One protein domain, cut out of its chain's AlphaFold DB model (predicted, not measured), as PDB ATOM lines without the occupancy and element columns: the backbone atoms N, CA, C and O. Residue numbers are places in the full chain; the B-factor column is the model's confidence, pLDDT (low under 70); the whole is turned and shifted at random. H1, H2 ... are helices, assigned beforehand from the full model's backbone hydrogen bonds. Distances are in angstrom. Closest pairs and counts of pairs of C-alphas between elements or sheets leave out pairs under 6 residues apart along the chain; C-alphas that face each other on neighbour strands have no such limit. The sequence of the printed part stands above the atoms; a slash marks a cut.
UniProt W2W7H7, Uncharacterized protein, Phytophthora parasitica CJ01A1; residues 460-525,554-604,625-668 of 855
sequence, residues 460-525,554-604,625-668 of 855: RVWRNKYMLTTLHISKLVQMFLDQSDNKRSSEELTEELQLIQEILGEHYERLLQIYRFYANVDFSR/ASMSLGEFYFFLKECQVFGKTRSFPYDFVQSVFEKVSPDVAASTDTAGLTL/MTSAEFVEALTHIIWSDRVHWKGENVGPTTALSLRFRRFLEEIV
ATOM      1  N   ARG A 460     141.115  87.001  93.089       62.56
ATOM      2  CA  ARG A 460     141.317  86.658  94.502       62.56
ATOM      3  C   ARG A 460     140.191  87.225  95.359       62.56
ATOM      4  O   ARG A 460     139.618  86.505  96.178       62.56
ATOM      5  N   VAL A 461     139.830  88.487  95.131       66.50
ATOM      6  CA  VAL A 461     138.697  89.144  95.802       66.50
ATOM      7  C   VAL A 461     137.381  88.475  95.413       66.50
ATOM      8  O   VAL A 461     136.563  88.190  96.283       66.50
ATOM      9  N   TRP A 462     137.201  88.137  94.134       74.31
ATOM     10  CA  TRP A 462     136.026  87.421  93.646       74.31
ATOM     11  C   TRP A 462     135.882  86.047  94.292       74.31
ATOM     12  O   TRP A 462     134.806  85.725  94.781       74.31
ATOM     13  N   ARG A 463     136.965  85.259  94.354       70.88
ATOM     14  CA  ARG A 463     136.961  83.934  94.989       70.88
ATOM     15  C   ARG A 463     136.595  84.030  96.469       70.88
ATOM     16  O   ARG A 463     135.745  83.276  96.928       70.88
ATOM     17  N   ASN A 464     137.190  84.972  97.202       71.88
ATOM     18  CA  ASN A 464     136.884  85.183  98.620       71.88
ATOM     19  C   ASN A 464     135.432  85.617  98.839       71.88
ATOM     20  O   ASN A 464     134.772  85.116  99.750       71.88
ATOM     21  N   LYS A 465     134.926  86.505  97.977       79.06
ATOM     22  CA  LYS A 465     133.526  86.926  97.986       79.06
ATOM     23  C   LYS A 465     132.602  85.753  97.715       79.06
ATOM     24  O   LYS A 465     131.745  85.468  98.537       79.06
ATOM     25  N   TYR A 466     132.850  85.009  96.644       80.38
ATOM     26  CA  TYR A 466     132.063  83.841  96.268       80.38
ATOM     27  C   TYR A 466     132.001  82.802  97.397       80.38
ATOM     28  O   TYR A 466     130.916  82.331  97.724       80.38
ATOM     29  N   MET A 467     133.128  82.506  98.052       79.94
ATOM     30  CA  MET A 467     133.172  81.562  99.175       79.94
ATOM     31  C   MET A 467     132.297  81.980 100.361       79.94
ATOM     32  O   MET A 467     131.682  81.128 100.979       79.94
ATOM     33  N   LEU A 468     132.228  83.271 100.695       83.00
ATOM     34  CA  LEU A 468     131.467  83.750 101.858       83.00
ATOM     35  C   LEU A 468     130.013  84.123 101.537       83.00
ATOM     36  O   LEU A 468     129.224  84.316 102.459       83.00
ATOM     37  N   THR A 469     129.653  84.252 100.257       83.19
ATOM     38  CA  THR A 469     128.319  84.715  99.841       83.19
ATOM     39  C   THR A 469     127.480  83.657  99.135       83.19
ATOM     40  O   THR A 469     126.308  83.904  98.868       83.19
ATOM     41  N   THR A 470     128.045  82.493  98.806       81.44
ATOM     42  CA  THR A 470     127.322  81.430  98.093       81.44
ATOM     43  C   THR A 470     127.134  80.185  98.949       81.44
ATOM     44  O   THR A 470     127.962  79.840  99.786       81.44
ATOM     45  N   LEU A 471     126.000  79.518  98.740       80.81
ATOM     46  CA  LEU A 471     125.582  78.306  99.447       80.81
ATOM     47  C   LEU A 471     125.213  77.225  98.432       80.81
ATOM     48  O   LEU A 471     124.605  77.522  97.401       80.81
ATOM     49  N   HIS A 472     125.489  75.960  98.743       82.12
ATOM     50  CA  HIS A 472     125.102  74.838  97.888       82.12
ATOM     51  C   HIS A 472     123.627  74.441  98.116       82.12
ATOM     52  O   HIS A 472     123.313  73.424  98.742       82.12
ATOM     53  N   ILE A 473     122.713  75.269  97.593       80.44
ATOM     54  CA  ILE A 473     121.262  75.231  97.866       80.44
ATOM     55  C   ILE A 473     120.667  73.827  97.685       80.44
ATOM     56  O   ILE A 473     119.977  73.342  98.576       80.44
ATOM     57  N   SER A 474     120.960  73.134  96.583       78.38
ATOM     58  CA  SER A 474     120.363  71.821  96.279       78.38
ATOM     59  C   SER A 474     120.669  70.745  97.330       78.38
ATOM     60  O   SER A 474     119.809  69.925  97.643       78.38
ATOM     61  N   LYS A 475     121.870  70.778  97.919       80.00
ATOM     62  CA  LYS A 475     122.308  69.823  98.951       80.00
ATOM     63  C   LYS A 475     121.717  70.172 100.313       80.00
ATOM     64  O   LYS A 475     121.241  69.284 101.013       80.00
ATOM     65  N   LEU A 476     121.681  71.461 100.655       78.69
ATOM     66  CA  LEU A 476     121.064  71.937 101.895       78.69
ATOM     67  C   LEU A 476     119.564  71.644 101.941       78.69
ATOM     68  O   LEU A 476     119.069  71.178 102.964       78.69
ATOM     69  N   VAL A 477     118.853  71.839 100.828       82.12
ATOM     70  CA  VAL A 477     117.428  71.494 100.718       82.12
ATOM     71  C   VAL A 477     117.217  70.002 100.965       82.12
ATOM     72  O   VAL A 477     116.376  69.640 101.782       82.12
ATOM     73  N   GLN A 478     118.023  69.136 100.343       80.25
ATOM     74  CA  GLN A 478     117.947  67.691 100.563       80.25
ATOM     75  C   GLN A 478     118.205  67.319 102.036       80.25
ATOM     76  O   GLN A 478     117.419  66.597 102.640       80.25
ATOM     77  N   MET A 479     119.250  67.882 102.652       77.50
ATOM     78  CA  MET A 479     119.604  67.597 104.047       77.50
ATOM     79  C   MET A 479     118.581  68.115 105.066       77.50
ATOM     80  O   MET A 479     118.404  67.499 106.119       77.50
ATOM     81  N   PHE A 480     117.929  69.248 104.797       79.12
ATOM     82  CA  PHE A 480     116.893  69.804 105.670       79.12
ATOM     83  C   PHE A 480     115.549  69.090 105.519       79.12
ATOM     84  O   PHE A 480     114.837  68.939 106.515       79.12
ATOM     85  N   LEU A 481     115.234  68.584 104.326       78.50
ATOM     86  CA  LEU A 481     114.079  67.711 104.108       78.50
ATOM     87  C   LEU A 481     114.244  66.370 104.839       78.50
ATOM     88  O   LEU A 481     113.308  65.927 105.493       78.50
ATOM     89  N   ASP A 482     115.445  65.784 104.835       69.94
ATOM     90  CA  ASP A 482     115.721  64.517 105.532       69.94
ATOM     91  C   ASP A 482     115.699  64.641 107.073       69.94
ATOM     92  O   ASP A 482     115.558  63.643 107.780       69.94
ATOM     93  N   GLN A 483     115.865  65.854 107.617       67.81
ATOM     94  CA  GLN A 483     115.938  66.117 109.064       67.81
ATOM     95  C   GLN A 483     114.645  66.674 109.674       67.81
ATOM     96  O   GLN A 483     114.571  66.790 110.899       67.81
ATOM     97  N   SER A 484     113.653  67.065 108.868       58.91
ATOM     98  CA  SER A 484     112.442  67.719 109.369       58.91
ATOM     99  C   SER A 484     111.187  66.867 109.174       58.91
ATOM    100  O   SER A 484     110.811  66.528 108.062       58.91
ATOM    101  N   ASP A 485     110.456  66.621 110.265       54.72
ATOM    102  CA  ASP A 485     109.096  66.050 110.242       54.72
ATOM    103  C   ASP A 485     108.034  67.067 109.744       54.72
ATOM    104  O   ASP A 485     106.825  66.830 109.819       54.72
ATOM    105  N   ASN A 486     108.465  68.246 109.271       55.19
ATOM    106  CA  ASN A 486     107.620  69.416 109.041       55.19
ATOM    107  C   ASN A 486     107.314  69.663 107.558       55.19
ATOM    108  O   ASN A 486     108.168  69.581 106.684       55.19
ATOM    109  N   LYS A 487     106.063  70.065 107.311       57.41
ATOM    110  CA  LYS A 487     105.389  70.293 106.020       57.41
ATOM    111  C   LYS A 487     105.906  71.505 105.208       57.41
ATOM    112  O   LYS A 487     105.084  72.289 104.744       57.41
ATOM    113  N   ARG A 488     107.218  71.718 105.072       65.88
ATOM    114  CA  ARG A 488     107.759  72.758 104.169       65.88
ATOM    115  C   ARG A 488     108.032  72.170 102.789       65.88
ATOM    116  O   ARG A 488     108.533  71.052 102.684       65.88
ATOM    117  N   SER A 489     107.680  72.904 101.737       71.19
ATOM    118  CA  SER A 489     107.940  72.466 100.363       71.19
ATOM    119  C   SER A 489     109.409  72.692  99.981       71.19
ATOM    120  O   SER A 489     110.092  73.556 100.534       71.19
ATOM    121  N   SER A 490     109.915  71.908  99.023       74.56
ATOM    122  CA  SER A 490     111.269  72.096  98.479       74.56
ATOM    123  C   SER A 490     111.455  73.493  97.874       74.56
ATOM    124  O   SER A 490     112.564  74.015  97.907       74.56
ATOM    125  N   GLU A 491     110.389  74.084  97.331       76.75
ATOM    126  CA  GLU A 491     110.397  75.398  96.674       76.75
ATOM    127  C   GLU A 491     110.534  76.535  97.701       76.75
ATOM    128  O   GLU A 491     111.414  77.385  97.572       76.75
ATOM    129  N   GLU A 492     109.773  76.482  98.799       80.25
ATOM    130  CA  GLU A 492     109.880  77.454  99.902       80.25
ATOM    131  C   GLU A 492     111.288  77.474 100.520       80.25
ATOM    132  O   GLU A 492     111.836  78.534 100.819       80.25
ATOM    133  N   LEU A 493     111.911  76.301 100.683       80.31
ATOM    134  CA  LEU A 493     113.276  76.191 101.209       80.31
ATOM    135  C   LEU A 493     114.326  76.738 100.234       80.31
ATOM    136  O   LEU A 493     115.300  77.349 100.674       80.31
ATOM    137  N   THR A 494     114.142  76.543  98.924       82.69
ATOM    138  CA  THR A 494     115.044  77.132  97.925       82.69
ATOM    139  C   THR A 494     114.981  78.656  97.929       82.69
ATOM    140  O   THR A 494     116.033  79.290  97.894       82.69
ATOM    141  N   GLU A 495     113.786  79.239  98.041       84.25
ATOM    142  CA  GLU A 495     113.602  80.692  98.120       84.25
ATOM    143  C   GLU A 495     114.206  81.262  99.412       84.25
ATOM    144  O   GLU A 495     114.948  82.244  99.374       84.25
ATOM    145  N   GLU A 496     113.984  80.612 100.563       83.94
ATOM    146  CA  GLU A 496     114.585  81.041 101.834       83.94
ATOM    147  C   GLU A 496     116.124  81.003 101.800       83.94
ATOM    148  O   GLU A 496     116.769  81.911 102.328       83.94
ATOM    149  N   LEU A 497     116.730  79.988 101.175       85.19
ATOM    150  CA  LEU A 497     118.190  79.876 101.054       85.19
ATOM    151  C   LEU A 497     118.789  80.868 100.045       85.19
ATOM    152  O   LEU A 497     119.910  81.332 100.258       85.19
ATOM    153  N   GLN A 498     118.058  81.237  98.988       85.81
ATOM    154  CA  GLN A 498     118.455  82.323  98.082       85.81
ATOM    155  C   GLN A 498     118.468  83.671  98.812       85.81
ATOM    156  O   GLN A 498     119.452  84.403  98.726       85.81
ATOM    157  N   LEU A 499     117.446  83.949  99.628       86.06
ATOM    158  CA  LEU A 499     117.416  85.144 100.478       86.06
ATOM    159  C   LEU A 499     118.580  85.171 101.484       86.06
ATOM    160  O   LEU A 499     119.092  86.239 101.814       86.06
ATOM    161  N   ILE A 500     119.042  84.012 101.966       86.00
ATOM    162  CA  ILE A 500     120.244  83.940 102.813       86.00
ATOM    163  C   ILE A 500     121.507  84.323 102.026       86.00
ATOM    164  O   ILE A 500     122.341  85.042 102.569       86.00
ATOM    165  N   GLN A 501     121.653  83.908 100.762       86.56
ATOM    166  CA  GLN A 501     122.783  84.340  99.922       86.56
ATOM    167  C   GLN A 501     122.805  85.860  99.720       86.56
ATOM    168  O   GLN A 501     123.875  86.468  99.772       86.56
ATOM    169  N   GLU A 502     121.639  86.489  99.561       86.06
ATOM    170  CA  GLU A 502     121.531  87.951  99.495       86.06
ATOM    171  C   GLU A 502     122.013  88.609 100.797       86.06
ATOM    172  O   GLU A 502     122.867  89.495 100.752       86.06
ATOM    173  N   ILE A 503     121.565  88.114 101.960       86.94
ATOM    174  CA  ILE A 503     121.994  88.606 103.286       86.94
ATOM    175  C   ILE A 503     123.511  88.447 103.485       86.94
ATOM    176  O   ILE A 503     124.178  89.328 104.031       86.94
ATOM    177  N   LEU A 504     124.083  87.326 103.043       87.00
ATOM    178  CA  LEU A 504     125.528  87.101 103.093       87.00
ATOM    179  C   LEU A 504     126.282  88.082 102.187       87.00
ATOM    180  O   LEU A 504     127.326  88.605 102.579       87.00
ATOM    181  N   GLY A 505     125.733  88.372 101.004       83.25
ATOM    182  CA  GLY A 505     126.232  89.398 100.091       83.25
ATOM    183  C   GLY A 505     126.224  90.803 100.699       83.25
ATOM    184  O   GLY A 505     127.215  91.521 100.567       83.25
ATOM    185  N   GLU A 506     125.149  91.171 101.406       87.00
ATOM    186  CA  GLU A 506     125.004  92.451 102.122       87.00
ATOM    187  C   GLU A 506     126.076  92.632 103.212       87.00
ATOM    188  O   GLU A 506     126.583  93.737 103.419       87.00
ATOM    189  N   HIS A 507     126.454  91.550 103.902       85.44
ATOM    190  CA  HIS A 507     127.359  91.589 105.057       85.44
ATOM    191  C   HIS A 507     128.765  91.017 104.812       85.44
ATOM    192  O   HIS A 507     129.505  90.791 105.775       85.44
ATOM    193  N   TYR A 508     129.163  90.830 103.552       83.06
ATOM    194  CA  TYR A 508     130.434  90.207 103.164       83.06
ATOM    195  C   TYR A 508     131.661  90.758 103.914       83.06
ATOM    196  O   TYR A 508     132.406  89.982 104.508       83.06
ATOM    197  N   GLU A 509     131.853  92.081 103.941       79.62
ATOM    198  CA  GLU A 509     133.038  92.710 104.553       79.62
ATOM    199  C   GLU A 509     133.179  92.365 106.043       79.62
ATOM    200  O   GLU A 509     134.263  92.039 106.526       79.62
ATOM    201  N   ARG A 510     132.059  92.370 106.778       78.62
ATOM    202  CA  ARG A 510     132.046  92.039 108.210       78.62
ATOM    203  C   ARG A 510     132.267  90.550 108.441       78.62
ATOM    204  O   ARG A 510     133.011  90.177 109.342       78.62
ATOM    205  N   LEU A 511     131.658  89.695 107.620       82.31
ATOM    206  CA  LEU A 511     131.849  88.245 107.695       82.31
ATOM    207  C   LEU A 511     133.295  87.847 107.387       82.31
ATOM    208  O   LEU A 511     133.853  87.005 108.089       82.31
ATOM    209  N   LEU A 512     133.921  88.489 106.398       82.25
ATOM    210  CA  LEU A 512     135.325  88.279 106.057       82.25
ATOM    211  C   LEU A 512     136.249  88.657 107.219       82.25
ATOM    212  O   LEU A 512     137.162  87.895 107.539       82.25
ATOM    213  N   GLN A 513     136.011  89.806 107.857       80.75
ATOM    214  CA  GLN A 513     136.783  90.255 109.020       80.75
ATOM    215  C   GLN A 513     136.679  89.267 110.186       80.75
ATOM    216  O   GLN A 513     137.701  88.871 110.744       80.75
ATOM    217  N   ILE A 514     135.463  88.818 110.502       82.00
ATOM    218  CA  ILE A 514     135.196  87.856 111.579       82.00
ATOM    219  C   ILE A 514     135.873  86.522 111.278       82.00
ATOM    220  O   ILE A 514     136.641  86.023 112.096       82.00
ATOM    221  N   TYR A 515     135.649  85.967 110.089       81.69
ATOM    222  CA  TYR A 515     136.240  84.694 109.694       81.69
ATOM    223  C   TYR A 515     137.775  84.738 109.761       81.69
ATOM    224  O   TYR A 515     138.382  83.874 110.387       81.69
ATOM    225  N   ARG A 516     138.405  85.784 109.203       78.94
ATOM    226  CA  ARG A 516     139.867  85.964 109.262       78.94
ATOM    227  C   ARG A 516     140.383  86.154 110.680       78.94
ATOM    228  O   ARG A 516     141.470  85.681 110.987       78.94
ATOM    229  N   PHE A 517     139.647  86.855 111.539       76.56
ATOM    230  CA  PHE A 517     140.051  87.023 112.930       76.56
ATOM    231  C   PHE A 517     140.103  85.676 113.644       76.56
ATOM    232  O   PHE A 517     141.127  85.360 114.242       76.56
ATOM    233  N   TYR A 518     139.040  84.875 113.528       77.44
ATOM    234  CA  TYR A 518     138.924  83.582 114.206       77.44
ATOM    235  C   TYR A 518     139.826  82.494 113.622       77.44
ATOM    236  O   TYR A 518     140.400  81.740 114.399       77.44
ATOM    237  N   ALA A 519     140.032  82.473 112.303       73.81
ATOM    238  CA  ALA A 519     140.984  81.571 111.644       73.81
ATOM    239  C   ALA A 519     142.462  81.905 111.945       73.81
ATOM    240  O   ALA A 519     143.349  81.123 111.638       73.81
ATOM    241  N   ASN A 520     142.743  83.077 112.530       68.06
ATOM    242  CA  ASN A 520     144.091  83.490 112.929       68.06
ATOM    243  C   ASN A 520     144.312  83.436 114.457       68.06
ATOM    244  O   ASN A 520     145.365  83.867 114.937       68.06
ATOM    245  N   VAL A 521     143.336  82.967 115.249       65.69
ATOM    246  CA  VAL A 521     143.465  82.885 116.717       65.69
ATOM    247  C   VAL A 521     144.119  81.569 117.127       65.69
ATOM    248  O   VAL A 521     143.516  80.515 117.014       65.69
ATOM    249  N   ASP A 522     145.309  81.637 117.735       58.03
ATOM    250  CA  ASP A 522     146.002  80.460 118.279       58.03
ATOM    251  C   ASP A 522     145.247  79.836 119.480       58.03
ATOM    252  O   ASP A 522     145.560  80.105 120.644       58.03
ATOM    253  N   PHE A 523     144.274  78.956 119.215       49.34
ATOM    254  CA  PHE A 523     143.457  78.283 120.240       49.34
ATOM    255  C   PHE A 523     144.287  77.420 121.216       49.34
ATOM    256  O   PHE A 523     143.910  77.218 122.368       49.34
ATOM    257  N   SER A 524     145.463  76.942 120.797       45.09
ATOM    258  CA  SER A 524     146.352  76.120 121.632       45.09
ATOM    259  C   SER A 524     147.040  76.875 122.779       45.09
ATOM    260  O   SER A 524     147.583  76.230 123.672       45.09
ATOM    261  N   ARG A 525     147.039  78.218 122.791       41.53
ATOM    262  CA  ARG A 525     147.602  78.999 123.912       41.53
ATOM    263  C   ARG A 525     146.588  79.289 125.018       41.53
ATOM    264  O   ARG A 525     146.989  79.427 126.166       41.53
ATOM    265  N   ALA A 554     144.283  80.125 105.663       62.91
ATOM    266  CA  ALA A 554     143.162  80.860 106.254       62.91
ATOM    267  C   ALA A 554     141.936  79.956 106.496       62.91
ATOM    268  O   ALA A 554     140.796  80.355 106.250       62.91
ATOM    269  N   SER A 555     142.177  78.715 106.911       71.94
ATOM    270  CA  SER A 555     141.173  77.706 107.241       71.94
ATOM    271  C   SER A 555     140.936  77.693 108.750       71.94
ATOM    272  O   SER A 555     141.857  77.900 109.527       71.94
ATOM    273  N   MET A 556     139.694  77.473 109.174       77.44
ATOM    274  CA  MET A 556     139.307  77.473 110.583       77.44
ATOM    275  C   MET A 556     139.237  76.044 111.127       77.44
ATOM    276  O   MET A 556     138.534  75.183 110.598       77.44
ATOM    277  N   SER A 557     139.943  75.775 112.214       80.94
ATOM    278  CA  SER A 557     139.865  74.520 112.956       80.94
ATOM    279  C   SER A 557     138.575  74.413 113.784       80.94
ATOM    280  O   SER A 557     137.925  75.405 114.124       80.94
ATOM    281  N   LEU A 558     138.213  73.190 114.187       80.62
ATOM    282  CA  LEU A 558     137.075  72.953 115.085       80.62
ATOM    283  C   LEU A 558     137.222  73.708 116.426       80.62
ATOM    284  O   LEU A 558     136.237  74.205 116.967       80.62
ATOM    285  N   GLY A 559     138.450  73.826 116.949       75.31
ATOM    286  CA  GLY A 559     138.746  74.565 118.183       75.31
ATOM    287  C   GLY A 559     138.483  76.067 118.055       75.31
ATOM    288  O   GLY A 559     137.825  76.658 118.910       75.31
ATOM    289  N   GLU A 560     138.919  76.671 116.952       81.56
ATOM    290  CA  GLU A 560     138.659  78.084 116.648       81.56
ATOM    291  C   GLU A 560     137.171  78.350 116.415       81.56
ATOM    292  O   GLU A 560     136.634  79.349 116.899       81.56
ATOM    293  N   PHE A 561     136.466  77.420 115.766       84.75
ATOM    294  CA  PHE A 561     135.020  77.521 115.596       84.75
ATOM    295  C   PHE A 561     134.266  77.429 116.932       84.75
ATOM    296  O   PHE A 561     133.325  78.190 117.177       84.75
ATOM    297  N   TYR A 562     134.703  76.556 117.849       83.25
ATOM    298  CA  TYR A 562     134.173  76.522 119.214       83.25
ATOM    299  C   TYR A 562     134.396  77.836 119.954       83.25
ATOM    300  O   TYR A 562     133.483  78.322 120.627       83.25
ATOM    301  N   PHE A 563     135.594  78.410 119.831       80.94
ATOM    302  CA  PHE A 563     135.925  79.695 120.436       80.94
ATOM    303  C   PHE A 563     135.012  80.806 119.913       80.94
ATOM    304  O   PHE A 563     134.384  81.496 120.714       80.94
ATOM    305  N   PHE A 564     134.838  80.888 118.592       87.31
ATOM    306  CA  PHE A 564     133.919  81.818 117.938       87.31
ATOM    307  C   PHE A 564     132.489  81.720 118.496       87.31
ATOM    308  O   PHE A 564     131.919  82.721 118.939       87.31
ATOM    309  N   LEU A 565     131.908  80.516 118.536       86.12
ATOM    310  CA  LEU A 565     130.534  80.315 119.018       86.12
ATOM    311  C   LEU A 565     130.378  80.629 120.513       86.12
ATOM    312  O   LEU A 565     129.321  81.108 120.943       86.12
ATOM    313  N   LYS A 566     131.419  80.354 121.310       82.62
ATOM    314  CA  LYS A 566     131.452  80.629 122.750       82.62
ATOM    315  C   LYS A 566     131.560  82.129 123.029       82.62
ATOM    316  O   LYS A 566     130.795  82.635 123.850       82.62
ATOM    317  N   GLU A 567     132.448  82.840 122.335       81.50
ATOM    318  CA  GLU A 567     132.623  84.292 122.473       81.50
ATOM    319  C   GLU A 567     131.357  85.043 122.037       81.50
ATOM    320  O   GLU A 567     130.853  85.907 122.764       81.50
ATOM    321  N   CYS A 568     130.755  84.607 120.924       82.94
ATOM    322  CA  CYS A 568     129.498  85.153 120.422       82.94
ATOM    323  C   CYS A 568     128.277  84.826 121.302       82.94
ATOM    324  O   CYS A 568     127.199  85.372 121.080       82.94
ATOM    325  N   GLN A 569     128.425  83.949 122.306       82.19
ATOM    326  CA  GLN A 569     127.352  83.490 123.200       82.19
ATOM    327  C   GLN A 569     126.147  82.901 122.451       82.19
ATOM    328  O   GLN A 569     125.007  83.044 122.894       82.19
ATOM    329  N   VAL A 570     126.396  82.190 121.346       82.88
ATOM    330  CA  VAL A 570     125.350  81.665 120.447       82.88
ATOM    331  C   VAL A 570     124.324  80.784 121.174       82.88
ATOM    332  O   VAL A 570     123.131  80.843 120.883       82.88
ATOM    333  N   PHE A 571     124.764  80.005 122.166       82.12
ATOM    334  CA  PHE A 571     123.908  79.112 122.962       82.12
ATOM    335  C   PHE A 571     123.507  79.693 124.336       82.12
ATOM    336  O   PHE A 571     122.891  79.003 125.151       82.12
ATOM    337  N   GLY A 572     123.823  80.968 124.594       74.56
ATOM    338  CA  GLY A 572     123.585  81.647 125.870       74.56
ATOM    339  C   GLY A 572     124.595  81.284 126.970       74.56
ATOM    340  O   GLY A 572     125.391  80.360 126.835       74.56
ATOM    341  N   LYS A 573     124.573  82.032 128.084       68.62
ATOM    342  CA  LYS A 573     125.493  81.832 129.228       68.62
ATOM    343  C   LYS A 573     125.015  80.793 130.251       68.62
ATOM    344  O   LYS A 573     125.794  80.368 131.095       68.62
ATOM    345  N   THR A 574     123.731  80.436 130.227       59.94
ATOM    346  CA  THR A 574     123.074  79.629 131.272       59.94
ATOM    347  C   THR A 574     122.985  78.140 130.943       59.94
ATOM    348  O   THR A 574     122.733  77.340 131.840       59.94
ATOM    349  N   ARG A 575     123.178  77.751 129.676       65.88
ATOM    350  CA  ARG A 575     123.143  76.354 129.214       65.88
ATOM    351  C   ARG A 575     124.564  75.830 129.008       65.88
ATOM    352  O   ARG A 575     125.459  76.587 128.643       65.88
ATOM    353  N   SER A 576     124.765  74.527 129.209       69.50
ATOM    354  CA  SER A 576     126.024  73.861 128.860       69.50
ATOM    355  C   SER A 576     126.278  73.968 127.355       69.50
ATOM    356  O   SER A 576     125.371  73.712 126.557       69.50
ATOM    357  N   PHE A 577     127.506  74.320 126.968       77.06
ATOM    358  CA  PHE A 577     127.875  74.458 125.562       77.06
ATOM    359  C   PHE A 577     127.759  73.095 124.842       77.06
ATOM    360  O   PHE A 577     128.354  72.117 125.302       77.06
ATOM    361  N   PRO A 578     126.992  72.982 123.741       81.75
ATOM    362  CA  PRO A 578     126.671  71.696 123.125       81.75
ATOM    363  C   PRO A 578     127.779  71.233 122.161       81.75
ATOM    364  O   PRO A 578     127.605  71.268 120.941       81.75
ATOM    365  N   TYR A 579     128.913  70.788 122.713       79.50
ATOM    366  CA  TYR A 579     130.095  70.363 121.947       79.50
ATOM    367  C   TYR A 579     129.787  69.275 120.906       79.50
ATOM    368  O   TYR A 579     130.152  69.450 119.743       79.50
ATOM    369  N   ASP A 580     129.036  68.235 121.287       79.19
ATOM    370  CA  ASP A 580     128.678  67.106 120.407       79.19
ATOM    371  C   ASP A 580     127.838  67.541 119.198       79.19
ATOM    372  O   ASP A 580     127.993  67.040 118.086       79.19
ATOM    373  N   PHE A 581     126.942  68.513 119.396       82.75
ATOM    374  CA  PHE A 581     126.111  69.042 118.315       82.75
ATOM    375  C   PHE A 581     126.949  69.832 117.315       82.75
ATOM    376  O   PHE A 581     126.842  69.603 116.114       82.75
ATOM    377  N   VAL A 582     127.803  70.730 117.800       82.56
ATOM    378  CA  VAL A 582     128.678  71.531 116.936       82.56
ATOM    379  C   VAL A 582     129.693  70.639 116.213       82.56
ATOM    380  O   VAL A 582     129.941  70.867 115.033       82.56
ATOM    381  N   GLN A 583     130.196  69.577 116.854       83.62
ATOM    382  CA  GLN A 583     131.017  68.568 116.180       83.62
ATOM    383  C   GLN A 583     130.233  67.880 115.054       83.62
ATOM    384  O   GLN A 583     130.728  67.778 113.934       83.62
ATOM    385  N   SER A 584     128.978  67.489 115.307       81.81
ATOM    386  CA  SER A 584     128.127  66.888 114.273       81.81
ATOM    387  C   SER A 584     127.831  67.843 113.110       81.81
ATOM    388  O   SER A 584     127.697  67.395 111.977       81.81
ATOM    389  N   VAL A 585     127.740  69.156 113.363       81.44
ATOM    390  CA  VAL A 585     127.598  70.172 112.308       81.44
ATOM    391  C   VAL A 585     128.887  70.258 111.497       81.44
ATOM    392  O   VAL A 585     128.837  70.171 110.277       81.44
ATOM    393  N   PHE A 586     130.037  70.339 112.164       80.31
ATOM    394  CA  PHE A 586     131.352  70.404 111.524       80.31
ATOM    395  C   PHE A 586     131.648  69.176 110.640       80.31
ATOM    396  O   PHE A 586     132.259  69.289 109.580       80.31
ATOM    397  N   GLU A 587     131.170  67.991 111.032       78.50
ATOM    398  CA  GLU A 587     131.266  66.769 110.225       78.50
ATOM    399  C   GLU A 587     130.289  66.755 109.035       78.50
ATOM    400  O   GLU A 587     130.632  66.229 107.975       78.50
ATOM    401  N   LYS A 588     129.096  67.349 109.185       75.38
ATOM    402  CA  LYS A 588     128.037  67.388 108.157       75.38
ATOM    403  C   LYS A 588     128.295  68.375 107.022       75.38
ATOM    404  O   LYS A 588     127.790  68.151 105.925       75.38
ATOM    405  N   VAL A 589     129.040  69.446 107.285       76.44
ATOM    406  CA  VAL A 589     129.348  70.467 106.280       76.44
ATOM    407  C   VAL A 589     130.145  69.851 105.125       76.44
ATOM    408  O   VAL A 589     131.025  69.012 105.336       76.44
ATOM    409  N   SER A 590     129.814  70.226 103.892       63.84
ATOM    410  CA  SER A 590     130.283  69.569 102.671       63.84
ATOM    411  C   SER A 590     131.612  70.118 102.108       63.84
ATOM    412  O   SER A 590     131.674  71.305 101.796       63.84
ATOM    413  N   PRO A 591     132.617  69.269 101.791       63.06
ATOM    414  CA  PRO A 591     133.827  69.718 101.088       63.06
ATOM    415  C   PRO A 591     133.560  70.100  99.617       63.06
ATOM    416  O   PRO A 591     134.345  70.825  99.003       63.06
ATOM    417  N   ASP A 592     132.429  69.659  99.047       59.12
ATOM    418  CA  ASP A 592     132.057  69.908  97.645       59.12
ATOM    419  C   ASP A 592     131.838  71.404  97.340       59.12
ATOM    420  O   ASP A 592     131.928  71.824  96.186       59.12
ATOM    421  N   VAL A 593     131.579  72.235  98.361       60.66
ATOM    422  CA  VAL A 593     131.350  73.677  98.172       60.66
ATOM    423  C   VAL A 593     132.643  74.381  97.780       60.66
ATOM    424  O   VAL A 593     132.646  75.157  96.825       60.66
ATOM    425  N   ALA A 594     133.767  74.030  98.410       59.84
ATOM    426  CA  ALA A 594     135.080  74.527  98.014       59.84
ATOM    427  C   ALA A 594     135.437  74.098  96.576       59.84
ATOM    428  O   ALA A 594     135.871  74.934  95.785       59.84
ATOM    429  N   ALA A 595     135.154  72.849  96.191       61.22
ATOM    430  CA  ALA A 595     135.392  72.356  94.830       61.22
ATOM    431  C   ALA A 595     134.522  73.066  93.770       61.22
ATOM    432  O   ALA A 595     134.984  73.337  92.659       61.22
ATOM    433  N   SER A 596     133.280  73.430  94.112       59.00
ATOM    434  CA  SER A 596     132.391  74.175  93.206       59.00
ATOM    435  C   SER A 596     132.938  75.566  92.851       59.00
ATOM    436  O   SER A 596     132.812  76.022  91.712       59.00
ATOM    437  N   THR A 597     133.650  76.214  93.777       59.31
ATOM    438  CA  THR A 597     134.264  77.529  93.532       59.31
ATOM    439  C   THR A 597     135.424  77.471  92.537       59.31
ATOM    440  O   THR A 597     135.571  78.377  91.714       59.31
ATOM    441  N   ASP A 598     136.211  76.387  92.557       59.03
ATOM    442  CA  ASP A 598     137.300  76.164  91.605       59.03
ATOM    443  C   ASP A 598     136.738  75.981  90.192       59.03
ATOM    444  O   ASP A 598     137.277  76.533  89.233       59.03
ATOM    445  N   THR A 599     135.592  75.301  90.061       60.03
ATOM    446  CA  THR A 599     134.894  75.166  88.774       60.03
ATOM    447  C   THR A 599     134.278  76.479  88.279       60.03
ATOM    448  O   THR A 599     134.331  76.760  87.083       60.03
ATOM    449  N   ALA A 600     133.765  77.329  89.174       56.00
ATOM    450  CA  ALA A 600     133.214  78.635  88.810       56.00
ATOM    451  C   ALA A 600     134.314  79.633  88.388       56.00
ATOM    452  O   ALA A 600     134.117  80.411  87.453       56.00
ATOM    453  N   GLY A 601     135.512  79.546  88.982       54.38
ATOM    454  CA  GLY A 601     136.685  80.335  88.587       54.38
ATOM    455  C   GLY A 601     137.167  80.078  87.152       54.38
ATOM    456  O   GLY A 601     137.732  80.974  86.526       54.38
ATOM    457  N   LEU A 602     136.895  78.888  86.598       54.16
ATOM    458  CA  LEU A 602     137.244  78.520  85.215       54.16
ATOM    459  C   LEU A 602     136.367  79.203  84.151       54.16
ATOM    460  O   LEU A 602     136.732  79.200  82.978       54.16
ATOM    461  N   THR A 603     135.236  79.803  84.538       51.00
ATOM    462  CA  THR A 603     134.362  80.558  83.616       51.00
ATOM    463  C   THR A 603     134.770  82.025  83.427       51.00
ATOM    464  O   THR A 603     134.198  82.716  82.584       51.00
ATOM    465  N   LEU A 604     135.781  82.509  84.161       47.97
ATOM    466  CA  LEU A 604     136.353  83.849  83.991       47.97
ATOM    467  C   LEU A 604     137.403  83.853  82.858       47.97
ATOM    468  O   LEU A 604     138.176  82.898  82.743       47.97
ATOM    469  N   MET A 625     137.977  73.780 108.240       79.19
ATOM    470  CA  MET A 625     136.794  74.392 107.651       79.19
ATOM    471  C   MET A 625     137.195  75.612 106.824       79.19
ATOM    472  O   MET A 625     137.790  76.559 107.335       79.19
ATOM    473  N   THR A 626     136.871  75.596 105.541       80.62
ATOM    474  CA  THR A 626     137.036  76.735 104.630       80.62
ATOM    475  C   THR A 626     135.984  77.820 104.885       80.62
ATOM    476  O   THR A 626     134.997  77.609 105.590       80.62
ATOM    477  N   SER A 627     136.148  78.995 104.277       79.12
ATOM    478  CA  SER A 627     135.198  80.107 104.419       79.12
ATOM    479  C   SER A 627     133.791  79.780 103.908       79.12
ATOM    480  O   SER A 627     132.817  80.246 104.493       79.12
ATOM    481  N   ALA A 628     133.666  78.935 102.881       81.75
ATOM    482  CA  ALA A 628     132.368  78.447 102.418       81.75
ATOM    483  C   ALA A 628     131.729  77.454 103.393       81.75
ATOM    484  O   ALA A 628     130.545  77.556 103.713       81.75
ATOM    485  N   GLU A 629     132.533  76.541 103.934       85.38
ATOM    486  CA  GLU A 629     132.082  75.591 104.948       85.38
ATOM    487  C   GLU A 629     131.677  76.308 106.256       85.38
ATOM    488  O   GLU A 629     130.704  75.921 106.902       85.38
ATOM    489  N   PHE A 630     132.342  77.413 106.613       86.69
ATOM    490  CA  PHE A 630     131.974  78.255 107.756       86.69
ATOM    491  C   PHE A 630     130.552  78.804 107.636       86.69
ATOM    492  O   PHE A 630     129.769  78.712 108.580       86.69
ATOM    493  N   VAL A 631     130.197  79.352 106.475       87.44
ATOM    494  CA  VAL A 631     128.873  79.941 106.263       87.44
ATOM    495  C   VAL A 631     127.784  78.865 106.243       87.44
ATOM    496  O   VAL A 631     126.734  79.050 106.858       87.44
ATOM    497  N   GLU A 632     128.062  77.705 105.643       86.38
ATOM    498  CA  GLU A 632     127.178  76.534 105.696       86.38
ATOM    499  C   GLU A 632     126.961  76.042 107.140       86.38
ATOM    500  O   GLU A 632     125.830  75.742 107.544       86.38
ATOM    501  N   ALA A 633     128.017  76.032 107.964       86.25
ATOM    502  CA  ALA A 633     127.932  75.678 109.379       86.25
ATOM    503  C   ALA A 633     127.010  76.631 110.160       86.25
ATOM    504  O   ALA A 633     126.215  76.178 110.988       86.25
ATOM    505  N   LEU A 634     127.063  77.941 109.879       87.06
ATOM    506  CA  LEU A 634     126.141  78.913 110.479       87.06
ATOM    507  C   LEU A 634     124.690  78.604 110.099       87.06
ATOM    508  O   LEU A 634     123.819  78.599 110.970       87.06
ATOM    509  N   THR A 635     124.428  78.282 108.829       86.81
ATOM    510  CA  THR A 635     123.085  77.911 108.361       86.81
ATOM    511  C   THR A 635     122.559  76.676 109.098       86.81
ATOM    512  O   THR A 635     121.413  76.679 109.546       86.81
ATOM    513  N   HIS A 636     123.396  75.657 109.323       85.00
ATOM    514  CA  HIS A 636     123.033  74.478 110.122       85.00
ATOM    515  C   HIS A 636     122.755  74.795 111.599       85.00
ATOM    516  O   HIS A 636     121.847  74.214 112.197       85.00
ATOM    517  N   ILE A 637     123.511  75.717 112.201       85.44
ATOM    518  CA  ILE A 637     123.294  76.138 113.591       85.44
ATOM    519  C   ILE A 637     121.963  76.880 113.728       85.44
ATOM    520  O   ILE A 637     121.212  76.605 114.661       85.44
ATOM    521  N   ILE A 638     121.640  77.772 112.792       84.44
ATOM    522  CA  ILE A 638     120.415  78.589 112.816       84.44
ATOM    523  C   ILE A 638     119.177  77.762 112.460       84.44
ATOM    524  O   ILE A 638     118.087  78.026 112.971       84.44
ATOM    525  N   TRP A 639     119.346  76.737 111.620       80.19
ATOM    526  CA  TRP A 639     118.318  75.727 111.375       80.19
ATOM    527  C   TRP A 639     117.950  74.964 112.654       80.19
ATOM    528  O   TRP A 639     116.805  74.549 112.820       80.19
ATOM    529  N   SER A 640     118.898  74.805 113.583       77.25
ATOM    530  CA  SER A 640     118.635  74.163 114.869       77.25
ATOM    531  C   SER A 640     117.920  75.093 115.855       77.25
ATOM    532  O   SER A 640     118.253  76.269 115.996       77.25
ATOM    533  N   ASP A 641     117.026  74.530 116.667       71.75
ATOM    534  CA  ASP A 641     116.332  75.264 117.739       71.75
ATOM    535  C   ASP A 641     117.218  75.526 118.978       71.75
ATOM    536  O   ASP A 641     116.726  75.800 120.077       71.75
ATOM    537  N   ARG A 642     118.544  75.396 118.845       74.50
ATOM    538  CA  ARG A 642     119.493  75.491 119.966       74.50
ATOM    539  C   ARG A 642     120.031  76.905 120.196       74.50
ATOM    540  O   ARG A 642     120.555  77.155 121.281       74.50
ATOM    541  N   VAL A 643     119.891  77.817 119.231       78.62
ATOM    542  CA  VAL A 643     120.346  79.217 119.338       78.62
ATOM    543  C   VAL A 643     119.547  79.970 120.406       78.62
ATOM    544  O   VAL A 643     118.323  79.862 120.481       78.62
ATOM    545  N   HIS A 644     120.237  80.742 121.247       77.88
ATOM    546  CA  HIS A 644     119.606  81.565 122.275       77.88
ATOM    547  C   HIS A 644     119.293  82.972 121.749       77.88
ATOM    548  O   HIS A 644     120.199  83.738 121.432       77.88
ATOM    549  N   TRP A 645     118.010  83.336 121.731       78.19
ATOM    550  CA  TRP A 645     117.535  84.651 121.296       78.19
ATOM    551  C   TRP A 645     117.235  85.564 122.487       78.19
ATOM    552  O   TRP A 645     116.597  85.148 123.457       78.19
ATOM    553  N   LYS A 646     117.644  86.834 122.406       62.81
ATOM    554  CA  LYS A 646     117.269  87.869 123.381       62.81
ATOM    555  C   LYS A 646     115.898  88.465 123.017       62.81
ATOM    556  O   LYS A 646     115.822  89.575 122.510       62.81
ATOM    557  N   GLY A 647     114.812  87.727 123.264       59.97
ATOM    558  CA  GLY A 647     113.428  88.216 123.108       59.97
ATOM    559  C   GLY A 647     112.392  87.107 122.869       59.97
ATOM    560  O   GLY A 647     112.718  86.072 122.299       59.97
ATOM    561  N   GLU A 648     111.134  87.323 123.281       52.97
ATOM    562  CA  GLU A 648     110.048  86.312 123.261       52.97
ATOM    563  C   GLU A 648     109.483  85.966 121.861       52.97
ATOM    564  O   GLU A 648     108.717  85.017 121.732       52.97
ATOM    565  N   ASN A 649     109.873  86.674 120.792       54.03
ATOM    566  CA  ASN A 649     109.189  86.614 119.486       54.03
ATOM    567  C   ASN A 649     109.904  85.813 118.374       54.03
ATOM    568  O   ASN A 649     109.503  85.909 117.213       54.03
ATOM    569  N   VAL A 650     110.955  85.039 118.669       58.06
ATOM    570  CA  VAL A 650     111.662  84.222 117.656       58.06
ATOM    571  C   VAL A 650     111.467  82.738 117.956       58.06
ATOM    572  O   VAL A 650     112.248  82.120 118.671       58.06
ATOM    573  N   GLY A 651     110.377  82.179 117.426       58.19
ATOM    574  CA  GLY A 651     110.101  80.741 117.452       58.19
ATOM    575  C   GLY A 651     110.492  80.033 116.144       58.19
ATOM    576  O   GLY A 651     110.749  80.702 115.137       58.19
ATOM    577  N   PRO A 652     110.457  78.685 116.113       59.75
ATOM    578  CA  PRO A 652     110.733  77.864 114.920       59.75
ATOM    579  C   PRO A 652     109.791  78.143 113.731       59.75
ATOM    580  O   PRO A 652     110.049  77.714 112.608       59.75
ATOM    581  N   THR A 653     108.707  78.887 113.958       60.06
ATOM    582  CA  THR A 653     107.719  79.311 112.958       60.06
ATOM    583  C   THR A 653     108.160  80.503 112.105       60.06
ATOM    584  O   THR A 653     107.510  80.803 111.108       60.06
ATOM    585  N   THR A 654     109.256  81.182 112.456       73.06
ATOM    586  CA  THR A 654     109.798  82.300 111.666       73.06
ATOM    587  C   THR A 654     110.629  81.811 110.472       73.06
ATOM    588  O   THR A 654     111.310  80.778 110.546       73.06
ATOM    589  N   ALA A 655     110.565  82.555 109.360       81.38
ATOM    590  CA  ALA A 655     111.309  82.260 108.135       81.38
ATOM    591  C   ALA A 655     112.816  82.148 108.412       81.38
ATOM    592  O   ALA A 655     113.363  82.920 109.211       81.38
ATOM    593  N   LEU A 656     113.490  81.182 107.779       82.88
ATOM    594  CA  LEU A 656     114.902  80.893 108.058       82.88
ATOM    595  C   LEU A 656     115.806  82.086 107.726       82.88
ATOM    596  O   LEU A 656     116.698  82.410 108.505       82.88
ATOM    597  N   SER A 657     115.532  82.785 106.624       83.44
ATOM    598  CA  SER A 657     116.263  83.984 106.198       83.44
ATOM    599  C   SER A 657     116.194  85.116 107.229       83.44
ATOM    600  O   SER A 657     117.210  85.734 107.550       83.44
ATOM    601  N   LEU A 658     115.023  85.343 107.837       83.94
ATOM    602  CA  LEU A 658     114.849  86.355 108.883       83.94
ATOM    603  C   LEU A 658     115.584  85.969 110.174       83.94
ATOM    604  O   LEU A 658     116.196  86.829 110.811       83.94
ATOM    605  N   ARG A 659     115.558  84.680 110.544       84.06
ATOM    606  CA  ARG A 659     116.369  84.160 111.655       84.06
ATOM    607  C   ARG A 659     117.857  84.335 111.367       84.06
ATOM    608  O   ARG A 659     118.585  84.791 112.238       84.06
ATOM    609  N   PHE A 660     118.303  84.058 110.145       87.00
ATOM    610  CA  PHE A 660     119.701  84.209 109.751       87.00
ATOM    611  C   PHE A 660     120.184  85.663 109.846       87.00
ATOM    612  O   PHE A 660     121.228  85.927 110.441       87.00
ATOM    613  N   ARG A 661     119.389  86.623 109.351       86.31
ATOM    614  CA  ARG A 661     119.696  88.058 109.472       86.31
ATOM    615  C   ARG A 661     119.814  88.493 110.936       86.31
ATOM    616  O   ARG A 661     120.830  89.064 111.322       86.31
ATOM    617  N   ARG A 662     118.828  88.150 111.774       84.38
ATOM    618  CA  ARG A 662     118.869  88.482 113.210       84.38
ATOM    619  C   ARG A 662     120.032  87.818 113.935       84.38
ATOM    620  O   ARG A 662     120.624  88.430 114.814       84.38
ATOM    621  N   PHE A 663     120.383  86.585 113.570       86.75
ATOM    622  CA  PHE A 663     121.542  85.903 114.138       86.75
ATOM    623  C   PHE A 663     122.828  86.708 113.909       86.75
ATOM    624  O   PHE A 663     123.592  86.934 114.848       86.75
ATOM    625  N   LEU A 664     123.048  87.185 112.682       86.56
ATOM    626  CA  LEU A 664     124.219  87.995 112.369       86.56
ATOM    627  C   LEU A 664     124.194  89.348 113.094       86.56
ATOM    628  O   LEU A 664     125.170  89.702 113.753       86.56
ATOM    629  N   GLU A 665     123.079  90.076 113.023       86.06
ATOM    630  CA  GLU A 665     122.974  91.449 113.534       86.06
ATOM    631  C   GLU A 665     122.898  91.549 115.065       86.06
ATOM    632  O   GLU A 665     123.497  92.452 115.648       86.06
ATOM    633  N   GLU A 666     122.185  90.637 115.729       83.62
ATOM    634  CA  GLU A 666     121.902  90.716 117.170       83.62
ATOM    635  C   GLU A 666     122.856  89.862 118.020       83.62
ATOM    636  O   GLU A 666     123.074  90.168 119.198       83.62
ATOM    637  N   ILE A 667     123.429  88.790 117.451       83.12
ATOM    638  CA  ILE A 667     124.267  87.826 118.185       83.12
ATOM    639  C   ILE A 667     125.720  87.887 117.718       83.12
ATOM    640  O   ILE A 667     126.599  88.112 118.546       83.12
ATOM    641  N   VAL A 668     126.003  87.708 116.426       85.62
ATOM    642  CA  VAL A 668     127.393  87.606 115.951       85.62
ATOM    643  C   VAL A 668     128.089  88.966 115.967       85.62
ATOM    644  O   VAL A 668     129.052  89.137 116.705       85.62
TER     645      VAL A 668
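Overview. This is residues 460 to 525, 554 to 604 and 625 to 668 of the 855 residues of an uncharacterized protein of Phytophthora parasitica CJ01A1 (UniProt W2W7H7). What shape is this? The longest helix, H3, packs on H1, H2 and H9, and next to H1 and H9 lies H8, in the middle of a cluster of mostly crossed helices, with H1, H6, H7 and H9 packed on it. H4 and H5 bridge from H1 to H6. What builds it? The 161 printed residues include nine named helices, H1 to H9 in order, and no named strand: all helix, compact, radius of gyration of the C-alphas 15.5 A, spans 47 by 46 by 27 A.

Arrangement. What touches the longest helix? H3, residues 490 to 506, with residues 496 to 503 alone, touches residues 656 to 661 alone of H9, residues 656 to 668, at a shallow tilt of 32 degrees; the closest C-alphas, Ile 500 and Ser 657, are 5.2 A apart. H2, residues 473 to 483, touches H3 at a steep tilt of 55 degrees, closest at C-alphas 477 and 493, 6.3 A. What touches the helix nearest the mean? H8, residues 627 to 639, touches H1, residues 460 to 469, with 627 to 631 alone, closest at C-alphas 628 and 467, 4.6 A; H6, residues 579 to 588, with 633 to 637 alone, at 633 and 585, 6.2 A; and H7, residues 592 to 601, with 628 to 629 alone, at 628 and 593, 6.5 A. H4, residues 508 to 519, with 518 to 519 alone, touches H5, residues 558 to 567, closest at C-alphas 518 and 560, 6.0 A. Are the backbones complete? Every O i to N i+4 pair is within hydrogen-bond range except in H7, 5 of 6.

Along the chain. Where are the anchors? H1 begins at C-alpha 460, (141.317, 86.658, 94.502), and H9 ends at C-alpha 668, (127.393, 87.606, 115.951). Which lengths stand out? H3 measures 24.8 A and H8 18.8 A.

Size, cuts and confidence. Where are cuts and long links? Residues 526 to 553 and 605 to 624 are not printed, with C-alpha gaps of 18.3 A and 25.5 A; H5 to H6 and H8 to H9 are long links. Where is confidence low? Under 70 are 43 residues, among them 590 to 604.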